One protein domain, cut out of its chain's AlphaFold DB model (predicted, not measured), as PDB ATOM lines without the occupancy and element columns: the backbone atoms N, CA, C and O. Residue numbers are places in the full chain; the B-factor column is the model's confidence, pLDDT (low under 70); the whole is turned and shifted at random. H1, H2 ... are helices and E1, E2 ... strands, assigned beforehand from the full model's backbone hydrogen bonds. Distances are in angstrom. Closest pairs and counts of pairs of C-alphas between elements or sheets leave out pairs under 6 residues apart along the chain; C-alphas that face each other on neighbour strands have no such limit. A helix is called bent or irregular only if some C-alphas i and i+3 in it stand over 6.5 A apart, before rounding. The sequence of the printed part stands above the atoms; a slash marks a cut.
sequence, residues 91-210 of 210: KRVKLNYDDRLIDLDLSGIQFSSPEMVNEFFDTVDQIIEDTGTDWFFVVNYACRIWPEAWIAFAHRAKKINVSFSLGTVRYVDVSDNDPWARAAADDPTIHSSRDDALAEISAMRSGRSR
ATOM      1  N   LYS A  91      45.491  33.372  31.903       88.75
ATOM      2  CA  LYS A  91      44.661  32.210  31.522       88.75
ATOM      3  C   LYS A  91      43.202  32.331  31.988       88.75
ATOM      4  O   LYS A  91      42.340  31.613  31.488       88.75
ATOM      5  N   ARG A  92      42.938  33.214  32.955       91.75
ATOM      6  CA  ARG A  92      41.620  33.465  33.557       91.75
ATOM      7  C   ARG A  92      40.862  34.605  32.880       91.75
ATOM      8  O   ARG A  92      39.761  34.925  33.310       91.75
ATOM      9  N   VAL A  93      41.441  35.209  31.843       93.69
ATOM     10  CA  VAL A  93      40.815  36.261  31.041       93.69
ATOM     11  C   VAL A  93      40.630  35.722  29.628       93.69
ATOM     12  O   VAL A  93      41.606  35.500  28.913       93.69
ATOM     13  N   LYS A  94      39.385  35.481  29.210       94.19
ATOM     14  CA  LYS A  94      39.081  35.017  27.849       94.19
ATOM     15  C   LYS A  94      38.372  36.121  27.078       94.19
ATOM     16  O   LYS A  94      37.320  36.594  27.501       94.19
ATOM     17  N   LEU A  95      38.945  36.501  25.942       93.50
ATOM     18  CA  LEU A  95      38.375  37.492  25.034       93.50
ATOM     19  C   LEU A  95      37.551  36.789  23.952       93.50
ATOM     20  O   LEU A  95      38.063  35.921  23.244       93.50
ATOM     21  N   ASN A  96      36.295  37.192  23.793       93.12
ATOM     22  CA  ASN A  96      35.464  36.857  22.643       93.12
ATOM     23  C   ASN A  96      35.161  38.149  21.873       93.12
ATOM     24  O   ASN A  96      34.298  38.939  22.262       93.12
ATOM     25  N   TYR A  97      35.904  38.359  20.787       90.19
ATOM     26  CA  TYR A  97      35.828  39.569  19.969       90.19
ATOM     27  C   TYR A  97      34.493  39.720  19.237       90.19
ATOM     28  O   TYR A  97      33.995  40.842  19.137       90.19
ATOM     29  N   ASP A  98      33.896  38.617  18.777       88.06
ATOM     30  CA  ASP A  98      32.630  38.639  18.033       88.06
ATOM     31  C   ASP A  98      31.500  39.201  18.903       88.06
ATOM     32  O   ASP A  98      30.658  39.983  18.449       88.06
ATOM     33  N   ASP A  99      31.536  38.871  20.194       87.56
ATOM     34  CA  ASP A  99      30.542  39.313  21.162       87.56
ATOM     35  C   ASP A  99      30.950  40.544  21.977       87.56
ATOM     36  O   ASP A  99      30.145  41.042  22.769       87.56
ATOM     37  N   ARG A 100      32.176  41.052  21.775       92.62
ATOM     38  CA  ARG A 100      32.842  42.024  22.662       92.62
ATOM     39  C   ARG A 100      32.666  41.645  24.128       92.62
ATOM     40  O   ARG A 100      32.287  42.469  24.957       92.62
ATOM     41  N   LEU A 101      32.919  40.377  24.431       94.69
ATOM     42  CA  LEU A 101      32.750  39.798  25.753       94.69
ATOM     43  C   LEU A 101      34.106  39.413  26.348       94.69
ATOM     44  O   LEU A 101      34.903  38.731  25.705       94.69
ATOM     45  N   ILE A 102      34.328  39.804  27.597       95.62
ATOM     46  CA  ILE A 102      35.414  39.312  28.440       95.62
ATOM     47  C   ILE A 102      34.823  38.377  29.488       95.62
ATOM     48  O   ILE A 102      33.972  38.780  30.281       95.62
ATOM     49  N   ASP A 103      35.292  37.133  29.488       95.38
ATOM     50  CA  ASP A 103      35.017  36.153  30.537       95.38
ATOM     51  C   ASP A 103      36.168  36.174  31.545       95.38
ATOM     52  O   ASP A 103      37.316  35.864  31.202       95.38
ATOM     53  N   LEU A 104      35.856  36.613  32.763       94.88
ATOM     54  CA  LEU A 104      36.800  36.758  33.861       94.88
ATOM     55  C   LEU A 104      36.539  35.683  34.914       94.88
ATOM     56  O   LEU A 104      35.534  35.719  35.628       94.88
ATOM     57  N   ASP A 105      37.477  34.754  35.051       92.00
ATOM     58  CA  ASP A 105      37.333  33.605  35.935       92.00
ATOM     59  C   ASP A 105      38.064  33.791  37.277       92.00
ATOM     60  O   ASP A 105      39.271  33.543  37.383       92.00
ATOM     61  N   LEU A 106      37.332  34.182  38.328       90.75
ATOM     62  CA  LEU A 106      37.886  34.313  39.682       90.75
ATOM     63  C   LEU A 106      37.816  33.013  40.500       90.75
ATOM     64  O   LEU A 106      38.205  33.020  41.671       90.75
ATOM     65  N   SER A 107      37.351  31.904  39.914       86.62
ATOM     66  CA  SER A 107      37.127  30.656  40.648       86.62
ATOM     67  C   SER A 107      38.367  30.168  41.402       86.62
ATOM     68  O   SER A 107      39.479  30.079  40.858       86.62
ATOM     69  N   GLY A 108      38.176  29.860  42.685       78.38
ATOM     70  CA  GLY A 108      39.210  29.302  43.559       78.38
ATOM     71  C   GLY A 108      40.312  30.284  43.969       78.38
ATOM     72  O   GLY A 108      41.254  29.884  44.655       78.38
ATOM     73  N   ILE A 109      40.225  31.563  43.582       85.62
ATOM     74  CA  ILE A 109      41.188  32.580  44.013       85.62
ATOM     75  C   ILE A 109      40.874  33.019  45.446       85.62
ATOM     76  O   ILE A 109      39.723  33.284  45.796       85.62
ATOM     77  N   GLN A 110      41.918  33.149  46.265       84.12
ATOM     78  CA  GLN A 110      41.840  33.754  47.592       84.12
ATOM     79  C   GLN A 110      42.678  35.031  47.631       84.12
ATOM     80  O   GLN A 110      43.884  34.976  47.849       84.12
ATOM     81  N   PHE A 111      42.040  36.184  47.445       80.31
ATOM     82  CA  PHE A 111      42.677  37.490  47.570       80.31
ATOM     83  C   PHE A 111      42.943  37.803  49.044       80.31
ATOM     84  O   PHE A 111      42.057  38.275  49.757       80.31
ATOM     85  N   SER A 112      44.162  37.519  49.503       77.75
ATOM     86  CA  SER A 112      44.577  37.710  50.899       77.75
ATOM     87  C   SER A 112      45.339  39.014  51.156       77.75
ATOM     88  O   SER A 112      45.621  39.334  52.307       77.75
ATOM     89  N   SER A 113      45.702  39.758  50.106       67.44
ATOM     90  CA  SER A 113      46.447  41.019  50.215       67.44
ATOM     91  C   SER A 113      46.146  41.984  49.054       67.44
ATOM     92  O   SER A 113      45.784  41.527  47.963       67.44
ATOM     93  N   PRO A 114      46.310  43.309  49.247       73.06
ATOM     94  CA  PRO A 114      46.237  44.299  48.171       73.06
ATOM     95  C   PRO A 114      47.205  44.028  47.014       73.06
ATOM     96  O   PRO A 114      46.871  44.290  45.862       73.06
ATOM     97  N   GLU A 115      48.390  43.495  47.301       82.19
ATOM     98  CA  GLU A 115      49.418  43.185  46.307       82.19
ATOM     99  C   GLU A 115      48.931  42.114  45.330       82.19
ATOM    100  O   GLU A 115      49.040  42.305  44.122       82.19
ATOM    101  N   MET A 116      48.312  41.044  45.840       84.31
ATOM    102  CA  MET A 116      47.737  39.980  45.009       84.31
ATOM    103  C   MET A 116      46.577  40.488  44.149       84.31
ATOM    104  O   MET A 116      46.439  40.114  42.985       84.31
ATOM    105  N   VAL A 117      45.736  41.360  44.713       85.62
ATOM    106  CA  VAL A 117      44.672  42.018  43.949       85.62
ATOM    107  C   VAL A 117      45.277  42.845  42.820       85.62
ATOM    108  O   VAL A 117      44.844  42.730  41.677       85.62
ATOM    109  N   ASN A 118      46.273  43.675  43.126       86.38
ATOM    110  CA  ASN A 118      46.929  44.497  42.120       86.38
ATOM    111  C   ASN A 118      47.537  43.617  41.029       86.38
ATOM    112  O   ASN A 118      47.197  43.811  39.876       86.38
ATOM    113  N   GLU A 119      48.306  42.584  41.362       87.56
ATOM    114  CA  GLU A 119      48.891  41.673  40.369       87.56
ATOM    115  C   GLU A 119      47.845  41.082  39.401       87.56
ATOM    116  O   GLU A 119      48.025  41.114  38.175       87.56
ATOM    117  N   PHE A 120      46.714  40.611  39.934       90.81
ATOM    118  CA  PHE A 120      45.611  40.106  39.121       90.81
ATOM    119  C   PHE A 120      45.040  41.193  38.206       90.81
ATOM    120  O   PHE A 120      45.014  41.041  36.984       90.81
ATOM    121  N   PHE A 121      44.610  42.318  38.778       92.06
ATOM    122  CA  PHE A 121      43.961  43.386  38.021       92.06
ATOM    123  C   PHE A 121      44.924  44.129  37.085       92.06
ATOM    124  O   PHE A 121      44.477  44.744  36.126       92.06
ATOM    125  N   ASP A 122      46.232  44.091  37.328       91.44
ATOM    126  CA  ASP A 122      47.263  44.640  36.438       91.44
ATOM    127  C   ASP A 122      47.363  43.800  35.169       91.44
ATOM    128  O   ASP A 122      47.469  44.342  34.072       91.44
ATOM    129  N   THR A 123      47.250  42.479  35.322       90.50
ATOM    130  CA  THR A 123      47.173  41.547  34.197       90.50
ATOM    131  C   THR A 123      45.898  41.778  33.389       90.50
ATOM    132  O   THR A 123      45.944  41.826  32.162       90.50
ATOM    133  N   VAL A 124      44.762  41.966  34.068       91.25
ATOM    134  CA  VAL A 124      43.479  42.258  33.415       91.25
ATOM    135  C   VAL A 124      43.518  43.609  32.690       91.25
ATOM    136  O   VAL A 124      43.152  43.661  31.520       91.25
ATOM    137  N   ASP A 125      44.001  44.672  33.344       89.50
ATOM    138  CA  ASP A 125      44.158  46.003  32.739       89.50
ATOM    139  C   ASP A 125      45.000  45.914  31.459       89.50
ATOM    140  O   ASP A 125      44.572  46.412  30.426       89.50
ATOM    141  N   GLN A 126      46.150  45.226  31.497       87.94
ATOM    142  CA  GLN A 126      47.024  45.091  30.328       87.94
ATOM    143  C   GLN A 126      46.313  44.403  29.156       87.94
ATOM    144  O   GLN A 126      46.393  44.877  28.027       87.94
ATOM    145  N   ILE A 127      45.596  43.306  29.424       89.12
ATOM    146  CA  ILE A 127      44.865  42.568  28.388       89.12
ATOM    147  C   ILE A 127      43.772  43.443  27.770       89.12
ATOM    148  O   ILE A 127      43.599  43.414  26.557       89.12
ATOM    149  N   ILE A 128      43.042  44.216  28.582       88.06
ATOM    150  CA  ILE A 128      41.960  45.085  28.103       88.06
ATOM    151  C   ILE A 128      42.518  46.285  27.334       88.06
ATOM    152  O   ILE A 128      42.022  46.593  26.252       88.06
ATOM    153  N   GLU A 129      43.550  46.952  27.853       87.31
ATOM    154  CA  GLU A 129      44.174  48.115  27.211       87.31
ATOM    155  C   GLU A 129      44.712  47.763  25.817       87.31
ATOM    156  O   GLU A 129      44.509  48.532  24.875       87.31
ATOM    157  N   ASP A 130      45.280  46.563  25.648       84.88
ATOM    158  CA  ASP A 130      45.765  46.064  24.356       84.88
ATOM    159  C   ASP A 130      44.642  45.897  23.308       84.88
ATOM    160  O   ASP A 130      44.915  45.837  22.107       84.88
ATOM    161  N   THR A 131      43.370  45.852  23.725       86.25
ATOM    162  CA  THR A 131      42.227  45.745  22.799       86.25
ATOM    163  C   THR A 131      41.757  47.081  22.220       86.25
ATOM    164  O   THR A 131      41.129  47.089  21.161       86.25
ATOM    165  N   GLY A 132      42.014  48.200  22.909       85.06
ATOM    166  CA  GLY A 132      41.595  49.542  22.487       85.06
ATOM    167  C   GLY A 132      40.078  49.763  22.347       85.06
ATOM    168  O   GLY A 132      39.669  50.657  21.605       85.06
ATOM    169  N   THR A 133      39.230  48.958  22.998       86.88
ATOM    170  CA  THR A 133      37.762  49.089  22.924       86.88
ATOM    171  C   THR A 133      37.070  48.740  24.245       86.88
ATOM    172  O   THR A 133      37.707  48.214  25.155       86.88
ATOM    173  N   ASP A 134      35.769  49.028  24.336       90.69
ATOM    174  CA  ASP A 134      34.926  48.710  25.493       90.69
ATOM    175  C   ASP A 134      34.265  47.329  25.340       90.69
ATOM    176  O   ASP A 134      33.910  46.903  24.233       90.69
ATOM    177  N   TRP A 135      34.032  46.658  26.468       94.62
ATOM    178  CA  TRP A 135      33.634  45.251  26.540       94.62
ATOM    179  C   TRP A 135      32.465  45.007  27.492       94.62
ATOM    180  O   TRP A 135      32.302  45.688  28.500       94.62
ATOM    181  N   PHE A 136      31.662  43.988  27.212       95.38
ATOM    182  CA  PHE A 136      30.819  43.357  28.221       95.38
ATOM    183  C   PHE A 136      31.660  42.406  29.067       95.38
ATOM    184  O   PHE A 136      32.553  41.738  28.551       95.38
ATOM    185  N   PHE A 137      31.353  42.308  30.354       95.81
ATOM    186  CA  PHE A 137      32.050  41.432  31.286       95.81
ATOM    187  C   PHE A 137      31.092  40.390  31.838       95.81
ATOM    188  O   PHE A 137      30.055  40.735  32.406       95.81
ATOM    189  N   VAL A 138      31.477  39.122  31.729       96.25
ATOM    190  CA  VAL A 138      30.897  38.034  32.512       96.25
ATOM    191  C   VAL A 138      31.942  37.584  33.525       96.25
ATOM    192  O   VAL A 138      33.079  37.292  33.161       96.25
ATOM    193  N   VAL A 139      31.596  37.598  34.811       95.31
ATOM    194  CA  VAL A 139      32.557  37.340  35.891       95.31
ATOM    195  C   VAL A 139      32.114  36.132  36.698       95.31
ATOM    196  O   VAL A 139      31.069  36.189  37.349       95.31
ATOM    197  N   ASN A 140      32.930  35.077  36.709       92.31
ATOM    198  CA  ASN A 140      32.791  34.013  37.698       92.31
ATOM    199  C   ASN A 140      33.255  34.557  39.048       92.31
ATOM    200  O   ASN A 140      34.446  34.801  39.242       92.31
ATOM    201  N   TYR A 141      32.324  34.772  39.968       91.06
ATOM    202  CA  TYR A 141      32.568  35.418  41.253       91.06
ATOM    203  C   TYR A 141      32.844  34.420  42.393       91.06
ATOM    204  O   TYR A 141      32.815  34.798  43.562       91.06
ATOM    205  N   ALA A 142      33.154  33.157  42.072       86.06
ATOM    206  CA  ALA A 142      33.498  32.101  43.030       86.06
ATOM    207  C   ALA A 142      34.908  32.280  43.648       86.06
ATOM    208  O   ALA A 142      35.781  31.417  43.537       86.06
ATOM    209  N   CYS A 143      35.151  33.424  44.285       84.62
ATOM    210  CA  CYS A 143      36.422  33.777  44.909       84.62
ATOM    211  C   CYS A 143      36.243  34.174  46.375       84.62
ATOM    212  O   CYS A 143      35.146  34.491  46.834       84.62
ATOM    213  N   ARG A 144      37.353  34.200  47.113       81.75
ATOM    214  CA  ARG A 144      37.401  34.707  48.483       81.75
ATOM    215  C   ARG A 144      38.223  35.983  48.536       81.75
ATOM    216  O   ARG A 144      39.330  36.027  48.010       81.75
ATOM    217  N   ILE A 145      37.715  36.985  49.240       81.81
ATOM    218  CA  ILE A 145      38.407  38.257  49.455       81.81
ATOM    219  C   ILE A 145      38.541  38.462  50.962       81.81
ATOM    220  O   ILE A 145      37.545  38.463  51.683       81.81
ATOM    221  N   TRP A 146      39.772  38.566  51.454       77.31
ATOM    222  CA  TRP A 146      40.034  38.840  52.866       77.31
ATOM    223  C   TRP A 146      39.817  40.333  53.164       77.31
ATOM    224  O   TRP A 146      39.969  41.156  52.254       77.31
ATOM    225  N   PRO A 147      39.477  40.712  54.412       69.12
ATOM    226  CA  PRO A 147      39.214  42.106  54.777       69.12
ATOM    227  C   PRO A 147      40.328  43.079  54.360       69.12
ATOM    228  O   PRO A 147      40.048  44.166  53.860       69.12
ATOM    229  N   GLU A 148      41.587  42.661  54.488       70.50
ATOM    230  CA  GLU A 148      42.781  43.442  54.153       70.50
ATOM    231  C   GLU A 148      42.912  43.711  52.644       70.50
ATOM    232  O   GLU A 148      43.499  44.711  52.241       70.50
ATOM    233  N   ALA A 149      42.343  42.844  51.799       75.38
ATOM    234  CA  ALA A 149      42.375  42.955  50.341       75.38
ATOM    235  C   ALA A 149      41.122  43.629  49.752       75.38
ATOM    236  O   ALA A 149      41.126  44.040  48.589       75.38
ATOM    237  N   TRP A 150      40.049  43.755  50.541       81.62
ATOM    238  CA  TRP A 150      38.731  44.188  50.074       81.62
ATOM    239  C   TRP A 150      38.742  45.556  49.392       81.62
ATOM    240  O   TRP A 150      38.180  45.710  48.308       81.62
ATOM    241  N   ILE A 151      39.408  46.545  49.994       80.00
ATOM    242  CA  ILE A 151      39.444  47.915  49.459       80.00
ATOM    243  C   ILE A 151      40.121  47.937  48.087       80.00
ATOM    244  O   ILE A 151      39.584  48.521  47.144       80.00
ATOM    245  N   ALA A 152      41.269  47.264  47.956       78.75
ATOM    246  CA  ALA A 152      41.962  47.146  46.681       78.75
ATOM    247  C   ALA A 152      41.064  46.459  45.647       78.75
ATOM    248  O   ALA A 152      40.930  46.951  44.528       78.75
ATOM    249  N   PHE A 153      40.396  45.365  46.026       87.31
ATOM    250  CA  PHE A 153      39.534  44.616  45.116       87.31
ATOM    251  C   PHE A 153      38.372  45.478  44.615       87.31
ATOM    252  O   PHE A 153      38.178  45.619  43.408       87.31
ATOM    253  N   ALA A 154      37.645  46.119  45.534       85.38
ATOM    254  CA  ALA A 154      36.521  46.988  45.211       85.38
ATOM    255  C   ALA A 154      36.947  48.152  44.304       85.38
ATOM    256  O   ALA A 154      36.278  48.437  43.308       85.38
ATOM    257  N   HIS A 155      38.088  48.786  44.597       84.12
ATOM    258  CA  HIS A 155      38.607  49.892  43.799       84.12
ATOM    259  C   HIS A 155      39.012  49.446  42.387       84.12
ATOM    260  O   HIS A 155      38.622  50.073  41.400       84.12
ATOM    261  N   ARG A 156      39.752  48.338  42.259       89.75
ATOM    262  CA  ARG A 156      40.227  47.838  40.960       89.75
ATOM    263  C   ARG A 156      39.074  47.314  40.099       89.75
ATOM    264  O   ARG A 156      38.985  47.688  38.931       89.75
ATOM    265  N   ALA A 157      38.134  46.571  40.685       88.31
ATOM    266  CA  ALA A 157      36.919  46.131  39.999       88.31
ATOM    267  C   ALA A 157      36.065  47.322  39.532       88.31
ATOM    268  O   ALA A 157      35.544  47.326  38.414       88.31
ATOM    269  N   LYS A 158      35.942  48.370  40.361       85.62
ATOM    270  CA  LYS A 158      35.214  49.586  39.981       85.62
ATOM    271  C   LYS A 158      35.916  50.352  38.862       85.62
ATOM    272  O   LYS A 158      35.223  50.800  37.951       85.62
ATOM    273  N   LYS A 159      37.248  50.474  38.900       86.81
ATOM    274  CA  LYS A 159      38.040  51.119  37.840       86.81
ATOM    275  C   LYS A 159      37.761  50.471  36.483       86.81
ATOM    276  O   LYS A 159      37.380  51.184  35.565       86.81
ATOM    277  N   ILE A 160      37.854  49.142  36.379       86.31
ATOM    278  CA  ILE A 160      37.564  48.427  35.122       86.31
ATOM    279  C   ILE A 160      36.145  48.717  34.635       86.31
ATOM    280  O   ILE A 160      35.947  49.053  33.469       86.31
ATOM    281  N   ASN A 161      35.162  48.652  35.537       84.56
ATOM    282  CA  ASN A 161      33.772  48.911  35.176       84.56
ATOM    283  C   ASN A 161      33.549  50.327  34.627       84.56
ATOM    284  O   ASN A 161      32.725  50.516  33.744       84.56
ATOM    285  N   VAL A 162      34.253  51.330  35.154       79.38
ATOM    286  CA  VAL A 162      34.120  52.721  34.696       79.38
ATOM    287  C   VAL A 162      34.911  52.976  33.413       79.38
ATOM    288  O   VAL A 162      34.473  53.771  32.589       79.38
ATOM    289  N   SER A 163      36.071  52.341  33.257       82.38
ATOM    290  CA  SER A 163      36.992  52.619  32.154       82.38
ATOM    291  C   SER A 163      36.696  51.832  30.883       82.38
ATOM    292  O   SER A 163      36.999  52.342  29.813       82.38
ATOM    293  N   PHE A 164      36.147  50.618  30.993       85.50
ATOM    294  CA  PHE A 164      36.088  49.685  29.863       85.50
ATOM    295  C   PHE A 164      34.775  48.901  29.750       85.50
ATOM    296  O   PHE A 164      34.611  48.144  28.796       85.50
ATOM    297  N   SER A 165      33.852  49.002  30.717       87.75
ATOM    298  CA  SER A 165      32.657  48.147  30.731       87.75
ATOM    299  C   SER A 165      31.453  48.772  30.032       87.75
ATOM    300  O   SER A 165      30.940  49.824  30.410       87.75
ATOM    301  N   LEU A 166      30.931  48.043  29.048       90.06
ATOM    302  CA  LEU A 166      29.606  48.232  28.469       90.06
ATOM    303  C   LEU A 166      28.497  47.680  29.379       90.06
ATOM    304  O   LEU A 166      27.353  48.118  29.271       90.06
ATOM    305  N   GLY A 167      28.833  46.751  30.269       91.81
ATOM    306  CA  GLY A 167      27.936  46.077  31.197       91.81
ATOM    307  C   GLY A 167      28.660  44.898  31.842       91.81
ATOM    308  O   GLY A 167      29.422  44.204  31.172       91.81
ATOM    309  N   THR A 168      28.432  44.680  33.134       94.12
ATOM    310  CA  THR A 168      29.104  43.627  33.904       94.12
ATOM    311  C   THR A 168      28.065  42.775  34.607       94.12
ATOM    312  O   THR A 168      27.306  43.294  35.424       94.12
ATOM    313  N   VAL A 169      28.069  41.476  34.321       95.50
ATOM    314  CA  VAL A 169      27.194  40.484  34.944       95.50
ATOM    315  C   VAL A 169      28.051  39.480  35.706       95.50
ATOM    316  O   VAL A 169      29.102  39.043  35.232       95.50
ATOM    317  N   ARG A 170      27.628  39.143  36.925       94.62
ATOM    318  CA  ARG A 170      28.327  38.196  37.798       94.62
ATOM    319  C   ARG A 170      27.541  36.904  37.871       94.62
ATOM    320  O   ARG A 170      26.316  36.939  37.920       94.62
ATOM    321  N   TYR A 171      28.250  35.790  37.931       93.12
ATOM    322  CA  TYR A 171      27.656  34.501  38.235       93.12
ATOM    323  C   TYR A 171      28.533  33.718  39.194       93.12
ATOM    324  O   TYR A 171      29.731  33.969  39.323       93.12
ATOM    325  N   VAL A 172      27.927  32.734  39.834       88.81
ATOM    326  CA  VAL A 172      28.608  31.693  40.583       88.81
ATOM    327  C   VAL A 172      27.961  30.379  40.193       88.81
ATOM    328  O   VAL A 172      26.741  30.267  40.218       88.81
ATOM    329  N   ASP A 173      28.770  29.390  39.833       80.00
ATOM    330  CA  ASP A 173      28.261  28.045  39.588       80.00
ATOM    331  C   ASP A 173      28.051  27.344  40.939       80.00
ATOM    332  O   ASP A 173      29.004  27.025  41.650       80.00
ATOM    333  N   VAL A 174      26.789  27.158  41.335       63.31
ATOM    334  CA  VAL A 174      26.421  26.572  42.641       63.31
ATOM    335  C   VAL A 174      26.558  25.036  42.639       63.31
ATOM    336  O   VAL A 174      26.135  24.363  43.578       63.31
ATOM    337  N   SER A 175      27.145  24.448  41.592       59.25
ATOM    338  CA  SER A 175      27.362  22.998  41.496       59.25
ATOM    339  C   SER A 175      28.369  22.446  42.515       59.25
ATOM    340  O   SER A 175      28.307  21.255  42.830       59.25
ATOM    341  N   ASP A 176      29.216  23.292  43.104       53.66
ATOM    342  CA  ASP A 176      30.166  22.891  44.140       53.66
ATOM    343  C   ASP A 176      29.646  23.157  45.562       53.66
ATOM    344  O   ASP A 176      29.030  24.178  45.869       53.66
ATOM    345  N   ASN A 177      29.953  22.241  46.489       57.50
ATOM    346  CA  ASN A 177      29.701  22.365  47.935       57.50
ATOM    347  C   ASN A 177      30.514  23.500  48.609       57.50
ATOM    348  O   ASN A 177      30.746  23.448  49.818       57.50
ATOM    349  N   ASP A 178      30.962  24.509  47.859       64.75
ATOM    350  CA  ASP A 178      31.709  25.651  48.373       64.75
ATOM    351  C   ASP A 178      30.764  26.579  49.172       64.75
ATOM    352  O   ASP A 178      29.842  27.180  48.607       64.75
ATOM    353  N   PRO A 179      30.961  26.725  50.498       63.81
ATOM    354  CA  PRO A 179      30.144  27.606  51.331       63.81
ATOM    355  C   PRO A 179      30.166  29.071  50.874       63.81
ATOM    356  O   PRO A 179      29.213  29.805  51.132       63.81
ATOM    357  N   TRP A 180      31.229  29.505  50.195       62.78
ATOM    358  CA  TRP A 180      31.378  30.878  49.718       62.78
ATOM    359  C   TRP A 180      30.668  31.112  48.397       62.78
ATOM    360  O   TRP A 180      30.070  32.171  48.221       62.78
ATOM    361  N   ALA A 181      30.645  30.106  47.521       66.81
ATOM    362  CA  ALA A 181      29.791  30.131  46.342       66.81
ATOM    363  C   ALA A 181      28.315  30.293  46.744       66.81
ATOM    364  O   ALA A 181      27.600  31.113  46.175       66.81
ATOM    365  N   ARG A 182      27.883  29.592  47.804       68.44
ATOM    366  CA  ARG A 182      26.532  29.748  48.368       68.44
ATOM    367  C   ARG A 182      26.281  31.141  48.939       68.44
ATOM    368  O   ARG A 182      25.257  31.729  48.627       68.44
ATOM    369  N   ALA A 183      27.215  31.684  49.721       68.88
ATOM    370  CA  ALA A 183      27.065  33.026  50.285       68.88
ATOM    371  C   ALA A 183      26.988  34.119  49.203       68.88
ATOM    372  O   ALA A 183      26.270  35.099  49.370       68.88
ATOM    373  N   ALA A 184      27.712  33.956  48.093       70.31
ATOM    374  CA  ALA A 184      27.617  34.853  46.945       70.31
ATOM    375  C   ALA A 184      26.309  34.658  46.154       70.31
ATOM    376  O   ALA A 184      25.767  35.632  45.648       70.31
ATOM    377  N   ALA A 185      25.776  33.435  46.077       72.06
ATOM    378  CA  ALA A 185      24.502  33.149  45.413       72.06
ATOM    379  C   ALA A 185      23.277  33.769  46.118       72.06
ATOM    380  O   ALA A 185      22.231  33.915  45.492       72.06
ATOM    381  N   ASP A 186      23.400  34.153  47.393       75.19
ATOM    382  CA  ASP A 186      22.353  34.888  48.118       75.19
ATOM    383  C   ASP A 186      22.270  36.376  47.707       75.19
ATOM    384  O   ASP A 186      21.288  37.053  48.024       75.19
ATOM    385  N   ASP A 187      23.278  36.911  47.001       79.44
ATOM    386  CA  ASP A 187      23.236  38.262  46.435       79.44
ATOM    387  C   ASP A 187      22.360  38.262  45.166       79.44
ATOM    388  O   ASP A 187      22.718  37.627  44.171       79.44
ATOM    389  N   PRO A 188      21.241  39.012  45.131       82.62
ATOM    390  CA  PRO A 188      20.326  39.019  43.987       82.62
ATOM    391  C   PRO A 188      20.942  39.612  42.710       82.62
ATOM    392  O   PRO A 188      20.321  39.556  41.652       82.62
ATOM    393  N   THR A 189      22.130  40.216  42.794       84.56
ATOM    394  CA  THR A 189      22.888  40.730  41.645       84.56
ATOM    395  C   THR A 189      23.838  39.694  41.030       84.56
ATOM    396  O   THR A 189      24.559  40.019  40.080       84.56
ATOM    397  N   ILE A 190      23.862  38.466  41.561       88.75
ATOM    398  CA  ILE A 190      24.716  37.365  41.114       88.75
ATOM    399  C   ILE A 190      23.844  36.218  40.594       88.75
ATOM    400  O   ILE A 190      22.976  35.701  41.289       88.75
ATOM    401  N   HIS A 191      24.098  35.798  39.356       90.81
ATOM    402  CA  HIS A 191      23.422  34.657  38.740       90.81
ATOM    403  C   HIS A 191      23.943  33.327  39.276       90.81
ATOM    404  O   HIS A 191      25.118  33.192  39.614       90.81
ATOM    405  N   SER A 192      23.087  32.310  39.279       87.25
ATOM    406  CA  SER A 192      23.426  30.950  39.713       87.25
ATOM    407  C   SER A 192      24.106  30.101  38.631       87.25
ATOM    408  O   SER A 192      24.496  28.963  38.902       87.25
ATOM    409  N   SER A 193      24.228  30.617  37.403       89.56
ATOM    410  CA  SER A 193      24.898  29.928  36.304       89.56
ATOM    411  C   SER A 193      25.547  30.898  35.317       89.56
ATOM    412  O   SER A 193      25.159  32.063  35.186       89.56
ATOM    413  N   ARG A 194      26.546  30.392  34.586       92.25
ATOM    414  CA  ARG A 194      27.203  31.138  33.507       92.25
ATOM    415  C   ARG A 194      26.237  31.459  32.367       92.25
ATOM    416  O   ARG A 194      26.313  32.542  31.793       92.25
ATOM    417  N   ASP A 195      25.356  30.523  32.038       92.06
ATOM    418  CA  ASP A 195      24.442  30.653  30.904       92.06
ATOM    419  C   ASP A 195      23.390  31.740  31.156       92.06
ATOM    420  O   ASP A 195      23.129  32.547  30.262       92.06
ATOM    421  N   ASP A 196      22.877  31.848  32.385       91.06
ATOM    422  CA  ASP A 196      21.956  32.924  32.774       91.06
ATOM    423  C   ASP A 196      22.633  34.298  32.680       91.06
ATOM    424  O   ASP A 196      22.077  35.246  32.115       91.06
ATOM    425  N   ALA A 197      23.886  34.394  33.133       93.44
ATOM    426  CA  ALA A 197      24.654  35.627  33.018       93.44
ATOM    427  C   ALA A 197      24.921  36.029  31.558       93.44
ATOM    428  O   ALA A 197      24.843  37.209  31.204       93.44
ATOM    429  N   LEU A 198      25.199  35.060  30.680       93.44
ATOM    430  CA  LEU A 198      25.347  35.314  29.244       93.44
ATOM    431  C   LEU A 198      24.030  35.715  28.574       93.44
ATOM    432  O   LEU A 198      24.042  36.545  27.656       93.44
ATOM    433  N   ALA A 199      22.902  35.160  29.016       93.06
ATOM    434  CA  ALA A 199      21.586  35.556  28.535       93.06
ATOM    435  C   ALA A 199      21.285  37.022  28.886       93.06
ATOM    436  O   ALA A 199      20.822  37.771  28.020       93.06
ATOM    437  N   GLU A 200      21.626  37.473  30.100       92.62
ATOM    438  CA  GLU A 200      21.484  38.880  30.493       92.62
ATOM    439  C   GLU A 200      22.368  39.806  29.645       92.62
ATOM    440  O   GLU A 200      21.879  40.805  29.110       92.62
ATOM    441  N   ILE A 201      23.641  39.455  29.428       92.94
ATOM    442  CA  ILE A 201      24.523  40.232  28.542       92.94
ATOM    443  C   ILE A 201      23.956  40.300  27.120       92.94
ATOM    444  O   ILE A 201      23.975  41.359  26.486       92.94
ATOM    445  N   SER A 202      23.415  39.194  26.611       91.38
ATOM    446  CA  SER A 202      22.797  39.159  25.283       91.38
ATOM    447  C   SER A 202      21.588  40.097  25.206       91.38
ATOM    448  O   SER A 202      21.462  40.858  24.245       91.38
ATOM    449  N   ALA A 203      20.752  40.133  26.248       89.50
ATOM    450  CA  ALA A 203      19.639  41.074  26.346       89.50
ATOM    451  C   ALA A 203      20.115  42.540  26.392       89.50
ATOM    452  O   ALA A 203      19.564  43.386  25.682       89.50
ATOM    453  N   MET A 204      21.178  42.844  27.152       90.06
ATOM    454  CA  MET A 204      21.791  44.181  27.200       90.06
ATOM    455  C   MET A 204      22.304  44.631  25.826       90.06
ATOM    456  O   MET A 204      22.111  45.784  25.434       90.06
ATOM    457  N   ARG A 205      22.924  43.718  25.070       87.25
ATOM    458  CA  ARG A 205      23.398  43.973  23.702       87.25
ATOM    459  C   ARG A 205      22.243  44.295  22.761       87.25
ATOM    460  O   ARG A 205      22.283  45.315  22.076       87.25
ATOM    461  N   SER A 206      21.193  43.474  22.761       83.94
ATOM    462  CA  SER A 206      20.020  43.695  21.908       83.94
ATOM    463  C   SER A 206      19.264  44.983  22.248       83.94
ATOM    464  O   SER A 206      18.749  45.638  21.345       83.94
ATOM    465  N   GLY A 207      19.224  45.378  23.526       73.56
ATOM    466  CA  GLY A 207      18.603  46.630  23.972       73.56
ATOM    467  C   GLY A 207      19.361  47.892  23.545       73.56
ATOM    468  O   GLY A 207      18.742  48.942  23.397       73.56
ATOM    469  N   ARG A 208      20.674  47.791  23.304       61.59
ATOM    470  CA  ARG A 208      21.526  48.893  22.820       61.59
ATOM    471  C   ARG A 208      21.591  49.028  21.296       61.59
ATOM    472  O   ARG A 208      22.032  50.060  20.813       61.59
ATOM    473  N   SER A 209      21.170  48.011  20.545       57.16
ATOM    474  CA  SER A 209      21.151  48.022  19.071       57.16
ATOM    475  C   SER A 209      19.909  48.696  18.456       57.16
ATOM    476  O   SER A 209      19.640  48.486  17.273       57.16
ATOM    477  N   ARG A 210      19.144  49.483  19.226       37.78
ATOM    478  CA  ARG A 210      18.002  50.282  18.745       37.78
ATOM    479  C   ARG A 210      18.270  51.773  18.845       37.78
ATOM    480  O   ARG A 210      18.879  52.180  19.854       37.78
TER     481      ARG A 210
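What this domain is: This is residues 91 to 210 of the 210 residues of an uncharacterized protein of Hwanghaeella grinnelliae (UniProt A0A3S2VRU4). A twisted four-stranded sheet is sandwiched between helices: H1 and H2, side by side, pack on one face with residues 123 to 128 and 158 to 164, and H4 covers part of the other. The small helix H3 only grazes the sheet. The 120 printed residues include, in order, E1, E2, H1, E3, H2, E4, H3 and H4; the mixed sheet runs E1, E2, E3, E4. The class is mixed, helices and strands; the whole is compact, with a radius of gyration of the C-alphas of 14.2 A and spans of 42 by 30 by 22 A.

Where its parts are: E1, residues 93 to 96, begins at C-alpha 93 (40.815, 36.261, 31.041). E2 is residues 101 to 105, H1 residues 114 to 129, 21.4 A long, and E3 residues 135 to 140. H2, residues 147 to 164, is 26.2 A long and irregular, with C-alphas 148 and 151 7.3 A apart. E4 is residues 165 to 171, 16.4 A, and H3 residues 179 to 185. H4, residues 194 to 208, is 21.5 A long and ends at C-alpha 208 (21.526, 48.893, 22.820).

How they stand to each other: E1 and E2 form an antiparallel hairpin, with N 94 and O 103 2.9 A apart. E2 and E3 are parallel, with N 102 and O 136 at 2.8 A, and so are E3 and E4, with N 137 and O 167 at 2.8 A. E2, H1, E3 and E3, H2, E4 are strand-helix-strand units, parallel neighbour strands joined through a helix, with right-handed crossovers. H1 and H2 touch, closest at the C-alphas of Pro 114 and Ala 149, 4.6 A, at a shallow tilt of 11 degrees, the same way. H4 makes the third of three layers, on the opposite face, over E3 and E4 at a height of 8.7 A over the sheet; its closest C-alphas to E4 are Ala 197 and Val 169, 5.8 A. Every O i to N i+4 pair is within hydrogen-bond range in H1, H3 and H4, and 12 of 14 in H2.

The domain as a whole: The farthest C-alphas, of Glu 148 and Arg 210, are 43.8 A apart. The printed part has no cut and no long link. Its mean pLDDT is 84.2; residues 113, 147, 174 to 183 and 208 to 210 are under 70.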